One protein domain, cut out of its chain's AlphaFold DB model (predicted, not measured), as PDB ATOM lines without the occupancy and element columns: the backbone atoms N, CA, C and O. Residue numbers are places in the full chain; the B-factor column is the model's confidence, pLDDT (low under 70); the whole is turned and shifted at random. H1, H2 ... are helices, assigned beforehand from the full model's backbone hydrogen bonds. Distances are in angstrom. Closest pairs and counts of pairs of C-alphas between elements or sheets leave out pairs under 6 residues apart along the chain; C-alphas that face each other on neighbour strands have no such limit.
ATOM      1  N   GLN A   4      -2.836 -60.811  33.914       51.34
ATOM      2  CA  GLN A   4      -1.960 -60.376  34.998       51.34
ATOM      3  C   GLN A   4      -0.859 -61.392  35.333       51.34
ATOM      4  O   GLN A   4       0.154 -60.997  35.904       51.34
ATOM      5  N   ASP A   5      -1.041 -62.665  34.969       55.22
ATOM      6  CA  ASP A   5      -0.064 -63.727  35.209       55.22
ATOM      7  C   ASP A   5       0.973 -63.846  34.074       55.22
ATOM      8  O   ASP A   5       2.030 -64.434  34.292       55.22
ATOM      9  N   SER A   6       0.699 -63.298  32.877       60.38
ATOM     10  CA  SER A   6       1.586 -63.388  31.700       60.38
ATOM     11  C   SER A   6       2.278 -62.076  31.324       60.38
ATOM     12  O   SER A   6       3.359 -62.117  30.747       60.38
ATOM     13  N   LEU A   7       1.689 -60.916  31.643       68.31
ATOM     14  CA  LEU A   7       2.245 -59.605  31.297       68.31
ATOM     15  C   LEU A   7       2.899 -58.933  32.511       68.31
ATOM     16  O   LEU A   7       2.298 -58.803  33.580       68.31
ATOM     17  N   SER A   8       4.118 -58.422  32.340       80.56
ATOM     18  CA  SER A   8       4.783 -57.654  33.391       80.56
ATOM     19  C   SER A   8       4.027 -56.340  33.658       80.56
ATOM     20  O   SER A   8       3.601 -55.645  32.736       80.56
ATOM     21  N   LYS A   9       3.877 -55.950  34.931       81.50
ATOM     22  CA  LYS A   9       3.243 -54.674  35.344       81.50
ATOM     23  C   LYS A   9       3.698 -53.434  34.544       81.50
ATOM     24  O   LYS A   9       2.834 -52.620  34.217       81.50
ATOM     25  N   PRO A  10       4.998 -53.222  34.246       84.06
ATOM     26  CA  PRO A  10       5.440 -52.135  33.369       84.06
ATOM     27  C   PRO A  10       4.828 -52.189  31.964       84.06
ATOM     28  O   PRO A  10       4.404 -51.151  31.468       84.06
ATOM     29  N   MET A  11       4.719 -53.367  31.352       83.31
ATOM     30  CA  MET A  11       4.187 -53.535  29.994       83.31
ATOM     31  C   MET A  11       2.711 -53.161  29.928       83.31
ATOM     32  O   MET A  11       2.292 -52.429  29.037       83.31
ATOM     33  N   TYR A  12       1.942 -53.583  30.936       85.12
ATOM     34  CA  TYR A  12       0.537 -53.203  31.058       85.12
ATOM     35  C   TYR A  12       0.366 -51.682  31.143       85.12
ATOM     36  O   TYR A  12      -0.461 -51.116  30.438       85.12
ATOM     37  N   ARG A  13       1.188 -51.001  31.955       88.19
ATOM     38  CA  ARG A  13       1.149 -49.533  32.070       88.19
ATOM     39  C   ARG A  13       1.519 -48.839  30.763       88.19
ATOM     40  O   ARG A  13       0.935 -47.808  30.440       88.19
ATOM     41  N   THR A  14       2.490 -49.376  30.026       89.38
ATOM     42  CA  THR A  14       2.859 -48.850  28.706       89.38
ATOM     43  C   THR A  14       1.695 -48.990  27.734       89.38
ATOM     44  O   THR A  14       1.321 -48.006  27.107       89.38
ATOM     45  N   LEU A  15       1.075 -50.168  27.671       87.69
ATOM     46  CA  LEU A  15      -0.082 -50.425  26.819       87.69
ATOM     47  C   LEU A  15      -1.267 -49.516  27.175       87.69
ATOM     48  O   LEU A  15      -1.852 -48.891  26.297       87.69
ATOM     49  N   GLU A  16      -1.587 -49.390  28.463       89.62
ATOM     50  CA  GLU A  16      -2.639 -48.502  28.967       89.62
ATOM     51  C   GLU A  16      -2.391 -47.044  28.556       89.62
ATOM     52  O   GLU A  16      -3.306 -46.359  28.088       89.62
ATOM     53  N   LYS A  17      -1.141 -46.578  28.673       92.69
ATOM     54  CA  LYS A  17      -0.747 -45.238  28.238       92.69
ATOM     55  C   LYS A  17      -0.902 -45.075  26.725       92.69
ATOM     56  O   LYS A  17      -1.487 -44.084  26.307       92.69
ATOM     57  N   SER A  18      -0.432 -46.030  25.921       91.94
ATOM     58  CA  SER A  18      -0.565 -45.995  24.457       91.94
ATOM     59  C   SER A  18      -2.034 -45.974  24.023       91.94
ATOM     60  O   SER A  18      -2.423 -45.133  23.217       91.94
ATOM     61  N   CYS A  19      -2.881 -46.817  24.620       90.00
ATOM     62  CA  CYS A  19      -4.325 -46.813  24.376       90.00
ATOM     63  C   CYS A  19      -4.969 -45.474  24.757       90.00
ATOM     64  O   CYS A  19      -5.770 -44.934  23.998       90.00
ATOM     65  N   SER A  20      -4.602 -44.914  25.913       92.94
ATOM     66  CA  SER A  20      -5.119 -43.616  26.363       92.94
ATOM     67  C   SER A  20      -4.718 -42.490  25.409       92.94
ATOM     68  O   SER A  20      -5.558 -41.674  25.034       92.94
ATOM     69  N   SER A  21      -3.459 -42.470  24.968       93.69
ATOM     70  CA  SER A  21      -2.975 -41.504  23.981       93.69
ATOM     71  C   SER A  21      -3.705 -41.638  22.646       93.69
ATOM     72  O   SER A  21      -4.091 -40.626  22.068       93.69
ATOM     73  N   LEU A  22      -3.958 -42.866  22.182       92.19
ATOM     74  CA  LEU A  22      -4.719 -43.111  20.957       92.19
ATOM     75  C   LEU A  22      -6.164 -42.602  21.072       92.19
ATOM     76  O   LEU A  22      -6.658 -41.953  20.156       92.19
ATOM     77  N   ILE A  23      -6.833 -42.834  22.207       91.50
ATOM     78  CA  ILE A  23      -8.191 -42.320  22.456       91.50
ATOM     79  C   ILE A  23      -8.208 -40.787  22.423       91.50
ATOM     80  O   ILE A  23      -9.074 -40.195  21.779       91.50
ATOM     81  N   LEU A  24      -7.238 -40.143  23.080       93.12
ATOM     82  CA  LEU A  24      -7.112 -38.683  23.078       93.12
ATOM     83  C   LEU A  24      -6.826 -38.134  21.678       93.12
ATOM     84  O   LEU A  24      -7.373 -37.100  21.309       93.12
ATOM     85  N   TRP A  25      -6.010 -38.831  20.888       93.31
ATOM     86  CA  TRP A  25      -5.744 -38.474  19.497       93.31
ATOM     87  C   TRP A  25      -7.023 -38.554  18.645       93.31
ATOM     88  O   TRP A  25      -7.354 -37.606  17.932       93.31
ATOM     89  N   VAL A  26      -7.797 -39.639  18.776       90.12
ATOM     90  CA  VAL A  26      -9.073 -39.833  18.062       90.12
ATOM     91  C   VAL A  26     -10.077 -38.718  18.377       90.12
ATOM     92  O   VAL A  26     -10.728 -38.197  17.464       90.12
ATOM     93  N   ASP A  27     -10.201 -38.341  19.653       89.50
ATOM     94  CA  ASP A  27     -11.099 -37.267  20.091       89.50
ATOM     95  C   ASP A  27     -10.595 -35.885  19.647       89.50
ATOM     96  O   ASP A  27     -11.345 -35.111  19.046       89.50
ATOM     97  N   GLY A  28      -9.302 -35.608  19.846       88.12
ATOM     98  CA  GLY A  28      -8.667 -34.328  19.531       88.12
ATOM     99  C   GLY A  28      -8.755 -33.941  18.055       88.12
ATOM    100  O   GLY A  28      -8.966 -32.770  17.739       88.12
ATOM    101  N   TYR A  29      -8.671 -34.916  17.144       86.50
ATOM    102  CA  TYR A  29      -8.828 -34.680  15.703       86.50
ATOM    103  C   TYR A  29     -10.253 -34.882  15.187       86.50
ATOM    104  O   TYR A  29     -10.503 -34.736  13.989       86.50
ATOM    105  N   GLY A  30     -11.210 -35.194  16.065       83.88
ATOM    106  CA  GLY A  30     -12.604 -35.392  15.686       83.88
ATOM    107  C   GLY A  30     -12.771 -36.467  14.612       83.88
ATOM    108  O   GLY A  30     -13.570 -36.280  13.693       83.88
ATOM    109  N   VAL A  31     -12.031 -37.577  14.713       86.38
ATOM    110  CA  VAL A  31     -12.041 -38.670  13.719       86.38
ATOM    111  C   VAL A  31     -13.459 -39.205  13.516       86.38
ATOM    112  O   VAL A  31     -13.926 -39.333  12.393       86.38
ATOM    113  N   VAL A  32     -14.217 -39.381  14.603       81.81
ATOM    114  CA  VAL A  32     -15.627 -39.824  14.561       81.81
ATOM    115  C   VAL A  32     -16.538 -38.832  13.819       81.81
ATOM    116  O   VAL A  32     -17.585 -39.211  13.296       81.81
ATOM    117  N   LYS A  33     -16.159 -37.551  13.775       81.44
ATOM    118  CA  LYS A  33     -16.898 -36.487  13.079       81.44
ATOM    119  C   LYS A  33     -16.495 -36.364  11.601       81.44
ATOM    120  O   LYS A  33     -17.146 -35.617  10.877       81.44
ATOM    121  N   GLY A  34     -15.450 -37.076  11.165       81.88
ATOM    122  CA  GLY A  34     -14.876 -36.984   9.820       81.88
ATOM    123  C   GLY A  34     -14.013 -35.738   9.588       81.88
ATOM    124  O   GLY A  34     -13.689 -35.408   8.449       81.88
ATOM    125  N   ASN A  35     -13.637 -35.013  10.651       81.12
ATOM    126  CA  ASN A  35     -12.826 -33.796  10.529       81.12
ATOM    127  C   ASN A  35     -11.413 -34.110  10.022       81.12
ATOM    128  O   ASN A  35     -10.874 -33.373   9.197       81.12
ATOM    129  N   LEU A  36     -10.834 -35.216  10.500       85.94
ATOM    130  CA  LEU A  36      -9.538 -35.696  10.035       85.94
ATOM    131  C   LEU A  36      -9.587 -36.051   8.542       85.94
ATOM    132  O   LEU A  36      -8.687 -35.657   7.805       85.94
ATOM    133  N   ASP A  37     -10.661 -36.690   8.071       86.38
ATOM    134  CA  ASP A  37     -10.793 -37.140   6.678       86.38
ATOM    135  C   ASP A  37     -10.684 -35.977   5.683       86.38
ATOM    136  O   ASP A  37      -9.986 -36.082   4.675       86.38
ATOM    137  N   ALA A  38     -11.285 -34.824   6.002       82.50
ATOM    138  CA  ALA A  38     -11.196 -33.615   5.180       82.50
ATOM    139  C   ALA A  38      -9.763 -33.053   5.074       82.50
ATOM    140  O   ALA A  38      -9.412 -32.400   4.085       82.50
ATOM    141  N   THR A  39      -8.936 -33.287   6.094       82.12
ATOM    142  CA  THR A  39      -7.516 -32.919   6.108       82.12
ATOM    143  C   THR A  39      -6.683 -33.938   5.332       82.12
ATOM    144  O   THR A  39      -5.838 -33.548   4.524       82.12
ATOM    145  N   LEU A  40      -6.955 -35.236   5.507       85.56
ATOM    146  CA  LEU A  40      -6.264 -36.316   4.797       85.56
ATOM    147  C   LEU A  40      -6.566 -36.311   3.292       85.56
ATOM    148  O   LEU A  40      -5.689 -36.628   2.492       85.56
ATOM    149  N   GLU A  41      -7.763 -35.896   2.871       83.38
ATOM    150  CA  GLU A  41      -8.114 -35.768   1.448       83.38
ATOM    151  C   GLU A  41      -7.217 -34.750   0.718       83.38
ATOM    152  O   GLU A  41      -6.943 -34.882  -0.475       83.38
ATOM    153  N   ARG A  42      -6.713 -33.739   1.438       80.50
ATOM    154  CA  ARG A  42      -5.857 -32.685   0.872       80.50
ATOM    155  C   ARG A  42      -4.392 -33.090   0.727       80.50
ATOM    156  O   ARG A  42      -3.674 -32.436  -0.031       80.50
ATOM    157  N   SER A  43      -3.948 -34.116   1.454       82.75
ATOM    158  CA  SER A  43      -2.547 -34.525   1.529       82.75
ATOM    159  C   SER A  43      -2.415 -36.046   1.495       82.75
ATOM    160  O   SER A  43      -2.604 -36.726   2.501       82.75
ATOM    161  N   ARG A  44      -2.042 -36.594   0.338       81.50
ATOM    162  CA  ARG A  44      -1.833 -38.031   0.111       81.50
ATOM    163  C   ARG A  44      -0.700 -38.570   0.963       81.50
ATOM    164  O   ARG A  44      -0.819 -39.676   1.473       81.50
ATOM    165  N   THR A  45       0.384 -37.817   1.128       81.50
ATOM    166  CA  THR A  45       1.518 -38.249   1.957       81.50
ATOM    167  C   THR A  45       1.098 -38.391   3.416       81.50
ATOM    168  O   THR A  45       1.364 -39.424   4.022       81.50
ATOM    169  N   LEU A  46       0.368 -37.406   3.954       85.75
ATOM    170  CA  LEU A  46      -0.173 -37.490   5.311       85.75
ATOM    171  C   LEU A  46      -1.179 -38.638   5.442       85.75
ATOM    172  O   LEU A  46      -1.106 -39.405   6.396       85.75
ATOM    173  N   ASN A  47      -2.082 -38.779   4.468       87.81
ATOM    174  CA  ASN A  47      -3.053 -39.867   4.414       87.81
ATOM    175  C   ASN A  47      -2.363 -41.237   4.484       87.81
ATOM    176  O   ASN A  47      -2.698 -42.043   5.345       87.81
ATOM    177  N   ARG A  48      -1.318 -41.457   3.675       85.62
ATOM    178  CA  ARG A  48      -0.511 -42.686   3.710       85.62
ATOM    179  C   ARG A  48       0.106 -42.941   5.076       85.62
ATOM    180  O   ARG A  48      -0.018 -44.048   5.582       85.62
ATOM    181  N   SER A  49       0.771 -41.946   5.662       87.62
ATOM    182  CA  SER A  49       1.443 -42.111   6.955       87.62
ATOM    183  C   SER A  49       0.452 -42.427   8.076       87.62
ATOM    184  O   SER A  49       0.706 -43.322   8.877       87.62
ATOM    185  N   VAL A  50      -0.700 -41.746   8.099       91.00
ATOM    186  CA  VAL A  50      -1.765 -42.006   9.079       91.00
ATOM    187  C   VAL A  50      -2.377 -43.393   8.867       91.00
ATOM    188  O   VAL A  50      -2.503 -44.147   9.829       91.00
ATOM    189  N   LEU A  51      -2.716 -43.764   7.627       89.94
ATOM    190  CA  LEU A  51      -3.266 -45.088   7.319       89.94
ATOM    191  C   LEU A  51      -2.285 -46.212   7.662       89.94
ATOM    192  O   LEU A  51      -2.697 -47.196   8.266       89.94
ATOM    193  N   ALA A  52      -1.001 -46.069   7.328       88.88
ATOM    194  CA  ALA A  52       0.017 -47.074   7.624       88.88
ATOM    195  C   ALA A  52       0.151 -47.323   9.135       88.88
ATOM    196  O   ALA A  52       0.133 -48.473   9.571       88.88
ATOM    197  N   ALA A  53       0.209 -46.256   9.937       89.44
ATOM    198  CA  ALA A  53       0.307 -46.384  11.387       89.44
ATOM    199  C   ALA A  53      -0.977 -46.971  12.010       89.44
ATOM    200  O   ALA A  53      -0.900 -47.849  12.867       89.44
ATOM    201  N   LEU A  54      -2.166 -46.572  11.536       91.75
ATOM    202  CA  LEU A  54      -3.435 -47.168  11.981       91.75
ATOM    203  C   LEU A  54      -3.541 -48.656  11.617       91.75
ATOM    204  O   LEU A  54      -4.006 -49.451  12.431       91.75
ATOM    205  N   ILE A  55      -3.094 -49.044  10.419       90.31
ATOM    206  CA  ILE A  55      -3.043 -50.446   9.989       90.31
ATOM    207  C   ILE A  55      -2.133 -51.253  10.915       90.31
ATOM    208  O   ILE A  55      -2.543 -52.326  11.351       90.31
ATOM    209  N   SER A  56      -0.941 -50.743  11.237       89.00
ATOM    210  CA  SER A  56       0.017 -51.426  12.116       89.00
ATOM    211  C   SER A  56      -0.546 -51.641  13.528       89.00
ATOM    212  O   SER A  56      -0.544 -52.763  14.046       89.00
ATOM    213  N   ILE A  57      -1.167 -50.609  14.111       90.19
ATOM    214  CA  ILE A  57      -1.835 -50.701  15.420       90.19
ATOM    215  C   ILE A  57      -2.964 -51.734  15.386       90.19
ATOM    216  O   ILE A  57      -3.061 -52.587  16.271       90.19
ATOM    217  N   CYS A  58      -3.822 -51.685  14.368       89.81
ATOM    218  CA  CYS A  58      -4.945 -52.606  14.232       89.81
ATOM    219  C   CYS A  58      -4.493 -54.056  13.989       89.81
ATOM    220  O   CYS A  58      -5.088 -54.977  14.550       89.81
ATOM    221  N   ASP A  59      -3.430 -54.279  13.213       87.44
ATOM    222  CA  ASP A  59      -2.824 -55.602  13.033       87.44
ATOM    223  C   ASP A  59      -2.303 -56.148  14.368       87.44
ATOM    224  O   ASP A  59      -2.595 -57.292  14.716       87.44
ATOM    225  N   THR A  60      -1.603 -55.317  15.144       87.00
ATOM    226  CA  THR A  60      -1.071 -55.678  16.466       87.00
ATOM    227  C   THR A  60      -2.197 -56.020  17.447       87.00
ATOM    228  O   THR A  60      -2.135 -57.011  18.184       87.00
ATOM    229  N   LEU A  61      -3.291 -55.254  17.411       85.38
ATOM    230  CA  LEU A  61      -4.487 -55.524  18.207       85.38
ATOM    231  C   LEU A  61      -5.146 -56.853  17.822       85.38
ATOM    232  O   LEU A  61      -5.443 -57.663  18.697       85.38
ATOM    233  N   THR A  62      -5.349 -57.094  16.528       84.69
ATOM    234  CA  THR A  62      -6.097 -58.256  16.014       84.69
ATOM    235  C   THR A  62      -5.314 -59.555  16.129       84.69
ATOM    236  O   THR A  62      -5.878 -60.585  16.485       84.69
ATOM    237  N   LYS A  63      -4.017 -59.525  15.808       82.31
ATOM    238  CA  LYS A  63      -3.176 -60.726  15.719       82.31
ATOM    239  C   LYS A  63      -2.617 -61.146  17.073       82.31
ATOM    240  O   LYS A  63      -2.456 -62.341  17.303       82.31
ATOM    241  N   CYS A  64      -2.346 -60.187  17.958       81.06
ATOM    242  CA  CYS A  64      -1.594 -60.449  19.184       81.06
ATOM    243  C   CYS A  64      -2.422 -60.179  20.443       81.06
ATOM    244  O   CYS A  64      -2.617 -61.076  21.267       81.06
ATOM    245  N   LEU A  65      -2.933 -58.956  20.608       77.31
ATOM    246  CA  LEU A  65      -3.539 -58.535  21.875       77.31
ATOM    247  C   LEU A  65      -4.921 -59.153  22.105       77.31
ATOM    248  O   LEU A  65      -5.146 -59.750  23.153       77.31
ATOM    249  N   ILE A  66      -5.841 -59.061  21.144       80.69
ATOM    250  CA  ILE A  66      -7.210 -59.568  21.314       80.69
ATOM    251  C   ILE A  66      -7.236 -61.088  21.559       80.69
ATOM    252  O   ILE A  66      -7.853 -61.488  22.548       80.69
ATOM    253  N   PRO A  67      -6.539 -61.936  20.772       77.81
ATOM    254  CA  PRO A  67      -6.530 -63.387  20.991       77.81
ATOM    255  C   PRO A  67      -5.941 -63.799  22.344       77.81
ATOM    256  O   PRO A  67      -6.286 -64.849  22.882       77.81
ATOM    257  N   SER A  68      -5.053 -62.974  22.898       71.75
ATOM    258  CA  SER A  68      -4.368 -63.254  24.162       71.75
ATOM    259  C   SER A  68      -5.105 -62.711  25.386       71.75
ATOM    260  O   SER A  68      -4.906 -63.211  26.494       71.75
ATOM    261  N   VAL A  69      -5.928 -61.671  25.204       67.19
ATOM    262  CA  VAL A  69      -6.584 -60.930  26.292       67.19
ATOM    263  C   VAL A  69      -8.055 -61.267  26.435       67.19
ATOM    264  O   VAL A  69      -8.553 -61.376  27.560       67.19
ATOM    265  N   CYS A  70      -8.761 -61.424  25.321       68.31
ATOM    266  CA  CYS A  70     -10.179 -61.728  25.343       68.31
ATOM    267  C   CYS A  70     -10.390 -63.237  25.396       68.31
ATOM    268  O   CYS A  70      -9.867 -63.994  24.581       68.31
ATOM    269  N   ALA A  71     -11.229 -63.678  26.335       70.50
ATOM    270  CA  ALA A  71     -11.875 -64.971  26.184       70.50
ATOM    271  C   ALA A  71     -12.727 -64.946  24.900       70.50
ATOM    272  O   ALA A  71     -13.273 -63.887  24.576       70.50
ATOM    273  N   PRO A  72     -12.850 -66.072  24.178       67.69
ATOM    274  CA  PRO A  72     -13.679 -66.132  22.986       67.69
ATOM    275  C   PRO A  72     -15.135 -65.858  23.376       67.69
ATOM    276  O   PRO A  72     -15.799 -66.682  24.001       67.69
ATOM    277  N   ASP A  73     -15.588 -64.661  23.033       80.12
ATOM    278  CA  ASP A  73     -16.965 -64.192  23.112       80.12
ATOM    279  C   ASP A  73     -17.434 -63.946  21.677       80.12
ATOM    280  O   ASP A  73     -16.680 -63.385  20.878       80.12
ATOM    281  N   GLU A  74     -18.648 -64.374  21.328       79.88
ATOM    282  CA  GLU A  74     -19.147 -64.279  19.949       79.88
ATOM    283  C   GLU A  74     -19.170 -62.818  19.471       79.88
ATOM    284  O   GLU A  74     -18.730 -62.518  18.361       79.88
ATOM    285  N   ASP A  75     -19.562 -61.881  20.340       80.00
ATOM    286  CA  ASP A  75     -19.578 -60.449  20.022       80.00
ATOM    287  C   ASP A  75     -18.170 -59.840  19.903       80.00
ATOM    288  O   ASP A  75     -17.970 -58.855  19.181       80.00
ATOM    289  N   ALA A  76     -17.189 -60.370  20.636       77.12
ATOM    290  CA  ALA A  76     -15.793 -59.950  20.530       77.12
ATOM    291  C   ALA A  76     -15.153 -60.496  19.247       77.12
ATOM    292  O   ALA A  76     -14.430 -59.766  18.566       77.12
ATOM    293  N   GLN A  77     -15.473 -61.737  18.877       82.38
ATOM    294  CA  GLN A  77     -15.013 -62.354  17.638       82.38
ATOM    295  C   GLN A  77     -15.551 -61.595  16.423       82.38
ATOM    296  O   GLN A  77     -14.764 -61.170  15.586       82.38
ATOM    297  N   LEU A  78     -16.854 -61.291  16.386       85.06
ATOM    298  CA  LEU A  78     -17.460 -60.501  15.305       85.06
ATOM    299  C   LEU A  78     -16.803 -59.122  15.132       85.06
ATOM    300  O   LEU A  78     -16.602 -58.663  14.009       85.06
ATOM    301  N   ARG A  79     -16.452 -58.448  16.237       84.31
ATOM    302  CA  ARG A  79     -15.741 -57.157  16.201       84.31
ATOM    303  C   ARG A  79     -14.313 -57.291  15.687       84.31
ATOM    304  O   ARG A  79     -13.854 -56.421  14.954       84.31
ATOM    305  N   THR A  80     -13.634 -58.367  16.066       84.25
ATOM    306  CA  THR A  80     -12.268 -58.677  15.627       84.25
ATOM    307  C   THR A  80     -12.244 -59.003  14.138       84.25
ATOM    308  O   THR A  80     -11.417 -58.462  13.411       84.25
ATOM    309  N   ASP A  81     -13.207 -59.794  13.663       86.50
ATOM    310  CA  ASP A  81     -13.367 -60.142  12.251       86.50
ATOM    311  C   ASP A  81     -13.702 -58.899  11.413       86.50
ATOM    312  O   ASP A  81     -13.098 -58.670  10.367       86.50
ATOM    313  N   LEU A  82     -14.608 -58.042  11.900       88.94
ATOM    314  CA  LEU A  82     -14.911 -56.760  11.260       88.94
ATOM    315  C   LEU A  82     -13.661 -55.876  11.158       88.94
ATOM    316  O   LEU A  82     -13.405 -55.292  10.107       88.94
ATOM    317  N   LEU A  83     -12.883 -55.776  12.237       87.56
ATOM    318  CA  LEU A  83     -11.659 -54.984  12.257       87.56
ATOM    319  C   LEU A  83     -10.605 -55.562  11.302       87.56
ATOM    320  O   LEU A  83      -9.987 -54.802  10.564       87.56
ATOM    321  N   ALA A  84     -10.468 -56.887  11.224       87.44
ATOM    322  CA  ALA A  84      -9.599 -57.554  10.258       87.44
ATOM    323  C   ALA A  84     -10.011 -57.264   8.803       87.44
ATOM    324  O   ALA A  84      -9.153 -56.973   7.967       87.44
ATOM    325  N   CYS A  85     -11.314 -57.285   8.499       88.56
ATOM    326  CA  CYS A  85     -11.831 -56.900   7.184       88.56
ATOM    327  C   CYS A  85     -11.500 -55.440   6.846       88.56
ATOM    328  O   CYS A  85     -10.997 -55.173   5.756       88.56
ATOM    329  N   LEU A  86     -11.720 -54.509   7.783       88.88
ATOM    330  CA  LEU A  86     -11.398 -53.089   7.597       88.88
ATOM    331  C   LEU A  86      -9.896 -52.856   7.395       88.88
ATOM    332  O   LEU A  86      -9.508 -52.029   6.577       88.88
ATOM    333  N   VAL A  87      -9.043 -53.597   8.106       89.00
ATOM    334  CA  VAL A  87      -7.586 -53.539   7.917       89.00
ATOM    335  C   VAL A  87      -7.187 -54.048   6.535       89.00
ATOM    336  O   VAL A  87      -6.321 -53.448   5.902       89.00
ATOM    337  N   SER A  88      -7.805 -55.130   6.053       87.75
ATOM    338  CA  SER A  88      -7.565 -55.632   4.695       87.75
ATOM    339  C   SER A  88      -7.949 -54.592   3.647       87.75
ATOM    340  O   SER A  88      -7.139 -54.280   2.782       87.75
ATOM    341  N   GLU A  89      -9.137 -53.997   3.768       88.19
ATOM    342  CA  GLU A  89      -9.594 -52.934   2.868       88.19
ATOM    343  C   GLU A  89      -8.639 -51.732   2.904       88.19
ATOM    344  O   GLU A  89      -8.206 -51.241   1.864       88.19
ATOM    345  N   ALA A  90      -8.226 -51.296   4.098       87.00
ATOM    346  CA  ALA A  90      -7.272 -50.204   4.252       87.00
ATOM    347  C   ALA A  90      -5.909 -50.519   3.602       87.00
ATOM    348  O   ALA A  90      -5.322 -49.639   2.973       87.00
ATOM    349  N   LYS A  91      -5.416 -51.762   3.691       87.00
ATOM    350  CA  LYS A  91      -4.186 -52.200   3.005       87.00
ATOM    351  C   LYS A  91      -4.318 -52.136   1.488       87.00
ATOM    352  O   LYS A  91      -3.401 -51.626   0.845       87.00
ATOM    353  N   ASP A  92      -5.449 -52.573   0.943       84.81
ATOM    354  CA  ASP A  92      -5.722 -52.487  -0.495       84.81
ATOM    355  C   ASP A  92      -5.738 -51.018  -0.947       84.81
ATOM    356  O   ASP A  92      -5.052 -50.652  -1.904       84.81
ATOM    357  N   THR A  93      -6.404 -50.133  -0.189       83.62
ATOM    358  CA  THR A  93      -6.374 -48.693  -0.493       83.62
ATOM    359  C   THR A  93      -4.959 -48.126  -0.433       83.62
ATOM    360  O   THR A  93      -4.573 -47.347  -1.300       83.62
ATOM    361  N   LEU A  94      -4.147 -48.528   0.549       82.50
ATOM    362  CA  LEU A  94      -2.768 -48.069   0.659       82.50
ATOM    363  C   LEU A  94      -1.953 -48.531  -0.556       82.50
ATOM    364  O   LEU A  94      -1.253 -47.716  -1.159       82.50
ATOM    365  N   GLN A  95      -2.096 -49.795  -0.962       77.44
ATOM    366  CA  GLN A  95      -1.433 -50.366  -2.133       77.44
ATOM    367  C   GLN A  95      -1.810 -49.633  -3.430       77.44
ATOM    368  O   GLN A  95      -0.923 -49.325  -4.232       77.44
ATOM    369  N   ASP A  96      -3.080 -49.271  -3.609       69.50
ATOM    370  CA  ASP A  96      -3.543 -48.456  -4.739       69.50
ATOM    371  C   ASP A  96      -2.890 -47.065  -4.740       69.50
ATOM    372  O   ASP A  96      -2.443 -46.563  -5.778       69.50
ATOM    373  N   ILE A  97      -2.760 -46.435  -3.566       64.50
ATOM    374  CA  ILE A  97      -2.089 -45.137  -3.436       64.50
ATOM    375  C   ILE A  97      -0.577 -45.275  -3.745       64.50
ATOM    376  O   ILE A  97       0.008 -44.339  -4.303       64.50
ATOM    377  N   TYR A  98       0.063 -46.411  -3.432       61.72
ATOM    378  CA  TYR A  98       1.458 -46.711  -3.804       61.72
ATOM    379  C   TYR A  98       1.629 -46.939  -5.314       61.72
ATOM    380  O   TYR A  98       2.547 -46.375  -5.908       61.72
ATOM    381  N   GLN A  99       0.720 -47.665  -5.973       54.78
ATOM    382  CA  GLN A  99       0.783 -47.894  -7.427       54.78
ATOM    383  C   GLN A  99       0.658 -46.599  -8.250       54.78
ATOM    384  O   GLN A  99       1.227 -46.495  -9.334       54.78
ATOM    385  N   ILE A 100      -0.023 -45.575  -7.722       53.69
ATOM    386  CA  ILE A 100      -0.138 -44.249  -8.358       53.69
ATOM    387  C   ILE A 100       1.169 -43.431  -8.249       53.69
ATOM    388  O   ILE A 100       1.309 -42.404  -8.914       53.69
ATOM    389  N   SER A 101       2.127 -43.852  -7.418       49.41
ATOM    390  CA  SER A 101       3.245 -43.014  -6.969       49.41
ATOM    391  C   SER A 101       4.620 -43.644  -7.105       49.41
ATOM    392  O   SER A 101       5.543 -43.189  -6.438       49.41
ATOM    393  N   GLU A 102       4.761 -44.537  -8.082       41.72
ATOM    394  CA  GLU A 102       6.042 -45.055  -8.568       41.72
ATOM    395  C   GLU A 102       6.537 -46.257  -7.740       41.72
ATOM    396  O   GLU A 102       6.573 -46.261  -6.512       41.72
ATOM    397  N   SER A 103       6.792 -47.335  -8.484       51.88
ATOM    398  CA  SER A 103       7.205 -48.671  -8.056       51.88
ATOM    399  C   SER A 103       8.539 -48.605  -7.338       51.88
ATOM    400  O   SER A 103       9.507 -48.428  -8.049       51.88
ATOM    401  N   ASP A 120       7.280 -57.903  24.775       83.00
ATOM    402  CA  ASP A 120       8.021 -56.646  24.925       83.00
ATOM    403  C   ASP A 120       8.146 -55.939  23.570       83.00
ATOM    404  O   ASP A 120       7.935 -54.726  23.494       83.00
ATOM    405  N   GLN A 121       8.376 -56.700  22.497       84.44
ATOM    406  CA  GLN A 121       8.359 -56.208  21.126       84.44
ATOM    407  C   GLN A 121       6.967 -55.711  20.724       84.44
ATOM    408  O   GLN A 121       6.841 -54.555  20.348       84.44
ATOM    409  N   ILE A 122       5.905 -56.502  20.916       86.19
ATOM    410  CA  ILE A 122       4.514 -56.108  20.618       86.19
ATOM    411  C   ILE A 122       4.139 -54.793  21.318       86.19
ATOM    412  O   ILE A 122       3.532 -53.901  20.722       86.19
ATOM    413  N   VAL A 123       4.484 -54.653  22.603       88.19
ATOM    414  CA  VAL A 123       4.184 -53.435  23.373       88.19
ATOM    415  C   VAL A 123       5.042 -52.258  22.906       88.19
ATOM    416  O   VAL A 123       4.550 -51.126  22.873       88.19
ATOM    417  N   SER A 124       6.302 -52.504  22.543       88.31
ATOM    418  CA  SER A 124       7.201 -51.494  21.979       88.31
ATOM    419  C   SER A 124       6.727 -51.009  20.608       88.31
ATOM    420  O   SER A 124       6.682 -49.801  20.378       88.31
ATOM    421  N   ASP A 125       6.314 -51.919  19.733       87.44
ATOM    422  CA  ASP A 125       5.823 -51.629  18.386       87.44
ATOM    423  C   ASP A 125       4.526 -50.825  18.470       87.44
ATOM    424  O   ASP A 125       4.441 -49.725  17.929       87.44
ATOM    425  N   MET A 126       3.566 -51.267  19.292       90.00
ATOM    426  CA  MET A 126       2.321 -50.524  19.504       90.00
ATOM    427  C   MET A 126       2.563 -49.128  20.085       90.00
ATOM    428  O   MET A 126       1.880 -48.168  19.725       90.00
ATOM    429  N   ARG A 127       3.521 -48.989  21.007       92.44
ATOM    430  CA  ARG A 127       3.911 -47.678  21.527       92.44
ATOM    431  C   ARG A 127       4.503 -46.804  20.425       92.44
ATOM    432  O   ARG A 127       4.127 -45.640  20.335       92.44
ATOM    433  N   THR A 128       5.404 -47.357  19.623       92.00
ATOM    434  CA  THR A 128       6.094 -46.641  18.547       92.00
ATOM    435  C   THR A 128       5.102 -46.175  17.488       92.00
ATOM    436  O   THR A 128       5.139 -45.015  17.099       92.00
ATOM    437  N   ASP A 129       4.149 -47.016  17.088       90.38
ATOM    438  CA  ASP A 129       3.125 -46.644  16.110       90.38
ATOM    439  C   ASP A 129       2.210 -45.522  16.618       90.38
ATOM    440  O   ASP A 129       1.864 -44.600  15.873       90.38
ATOM    441  N   VAL A 130       1.832 -45.566  17.901       92.44
ATOM    442  CA  VAL A 130       1.044 -44.498  18.531       92.44
ATOM    443  C   VAL A 130       1.860 -43.206  18.648       92.44
ATOM    444  O   VAL A 130       1.321 -42.133  18.387       92.44
ATOM    445  N   GLU A 131       3.143 -43.282  19.011       91.81
ATOM    446  CA  GLU A 131       4.043 -42.120  19.027       91.81
ATOM    447  C   GLU A 131       4.183 -41.523  17.617       91.81
ATOM    448  O   GLU A 131       3.967 -40.324  17.450       91.81
ATOM    449  N   CYS A 132       4.375 -42.352  16.587       90.25
ATOM    450  CA  CYS A 132       4.380 -41.926  15.188       90.25
ATOM    451  C   CYS A 132       3.082 -41.202  14.799       90.25
ATOM    452  O   CYS A 132       3.142 -40.148  14.171       90.25
ATOM    453  N   LEU A 133       1.904 -41.710  15.185       91.44
ATOM    454  CA  LEU A 133       0.626 -41.029  14.919       91.44
ATOM    455  C   LEU A 133       0.530 -39.651  15.576       91.44
ATOM    456  O   LEU A 133      -0.044 -38.726  14.994       91.44
ATOM    457  N   ILE A 134       1.053 -39.518  16.792       90.88
ATOM    458  CA  ILE A 134       1.069 -38.250  17.524       90.88
ATOM    459  C   ILE A 134       2.051 -37.282  16.864       90.88
ATOM    460  O   ILE A 134       1.709 -36.120  16.661       90.88
ATOM    461  N   ASP A 135       3.217 -37.758  16.436       90.00
ATOM    462  CA  ASP A 135       4.246 -36.946  15.781       90.00
ATOM    463  C   ASP A 135       3.812 -36.405  14.408       90.00
ATOM    464  O   ASP A 135       4.379 -35.428  13.914       90.00
ATOM    465  N   LEU A 136       2.760 -36.971  13.803       88.19
ATOM    466  CA  LEU A 136       2.115 -36.420  12.605       88.19
ATOM    467  C   LEU A 136       1.250 -35.176  12.902       88.19
ATOM    468  O   LEU A 136       0.806 -34.515  11.961       88.19
ATOM    469  N   GLU A 137       1.030 -34.798  14.167       86.88
ATOM    470  CA  GLU A 137       0.243 -33.622  14.582       86.88
ATOM    471  C   GLU A 137       0.581 -32.325  13.821       86.88
ATOM    472  O   GLU A 137      -0.343 -31.664  13.328       86.88
ATOM    473  N   PRO A 138       1.861 -31.932  13.661       84.44
ATOM    474  CA  PRO A 138       2.208 -30.722  12.923       84.44
ATOM    475  C   PRO A 138       1.753 -30.781  11.461       84.44
ATOM    476  O   PRO A 138       1.331 -29.768  10.903       84.44
ATOM    477  N   LEU A 139       1.789 -31.969  10.853       81.50
ATOM    478  CA  LEU A 139       1.352 -32.191   9.476       81.50
ATOM    479  C   LEU A 139      -0.174 -32.192   9.362       81.50
ATOM    480  O   LEU A 139      -0.702 -31.729   8.357       81.50
ATOM    481  N   ILE A 140      -0.894 -32.639  10.393       83.75
ATOM    482  CA  ILE A 140      -2.360 -32.539  10.440       83.75
ATOM    483  C   ILE A 140      -2.794 -31.072  10.581       83.75
ATOM    484  O   ILE A 140      -3.743 -30.638   9.930       83.75
ATOM    485  N   LYS A 141      -2.082 -30.270  11.385       82.69
ATOM    486  CA  LYS A 141      -2.363 -28.832  11.556       82.69
ATOM    487  C   LYS A 141      -1.967 -27.992  10.341       82.69
ATOM    488  O   LYS A 141      -2.588 -26.964  10.074       82.69
ATOM    489  N   CYS A 142      -0.932 -28.402   9.615       77.81
ATOM    490  CA  CYS A 142      -0.427 -27.717   8.427       77.81
ATOM    491  C   CYS A 142      -0.236 -28.718   7.276       77.81
ATOM    492  O   CYS A 142       0.903 -29.030   6.917       77.81
TER     493      CYS A 142
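Overview. This is residues 4 to 103 and 120 to 142 of the 274 residues of an uncharacterized protein of Colletotrichum fructicola (strain Nara gc5) (UniProt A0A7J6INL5). Helices H5, H3 and H4 lie in a row, H1 packs on H5, and short H2 and H6 meet at one end. The printed part has 123 residues with six named helices, H1 to H6 in order; its class is all helix. It is compact, radius of gyration of the C-alphas 15.6 A, spanning 46 by 31 by 28 A.

Arrangement. H1, residues 9 to 28, touches H5, residues 120 to 135; the closest C-alphas, Ser 18 and Arg 127, are 5.6 A apart. H2, 35 to 40, only just touches H6, 137 to 141, with 3 C-alpha pairs within 8 A. H3, 44 to 69, touches H5, opposite ways at a shallow tilt of 29 degrees, and forms a hairpin with H4, 74 to 99. Every O i to N i+4 pair is within hydrogen-bond range in H1, H4, H5 and H6, while 1 of 2 such pairs is within range in H2 and 20 of 22 are in H3.

Along the chain. H1 begins at C-alpha 9 (3.243, -54.674, 35.344); H6 ends at C-alpha 141 (-2.363, -28.832, 11.556). H4 spans 37.6 A.

Size, cuts and confidence. Residues 104 to 119 are not printed, a gap of 33.9 A. In the printed part 15 residues have a pLDDT under 70, namely residues 4 to 7, residues 69 to 70, residue 72 and residues 96 to 103.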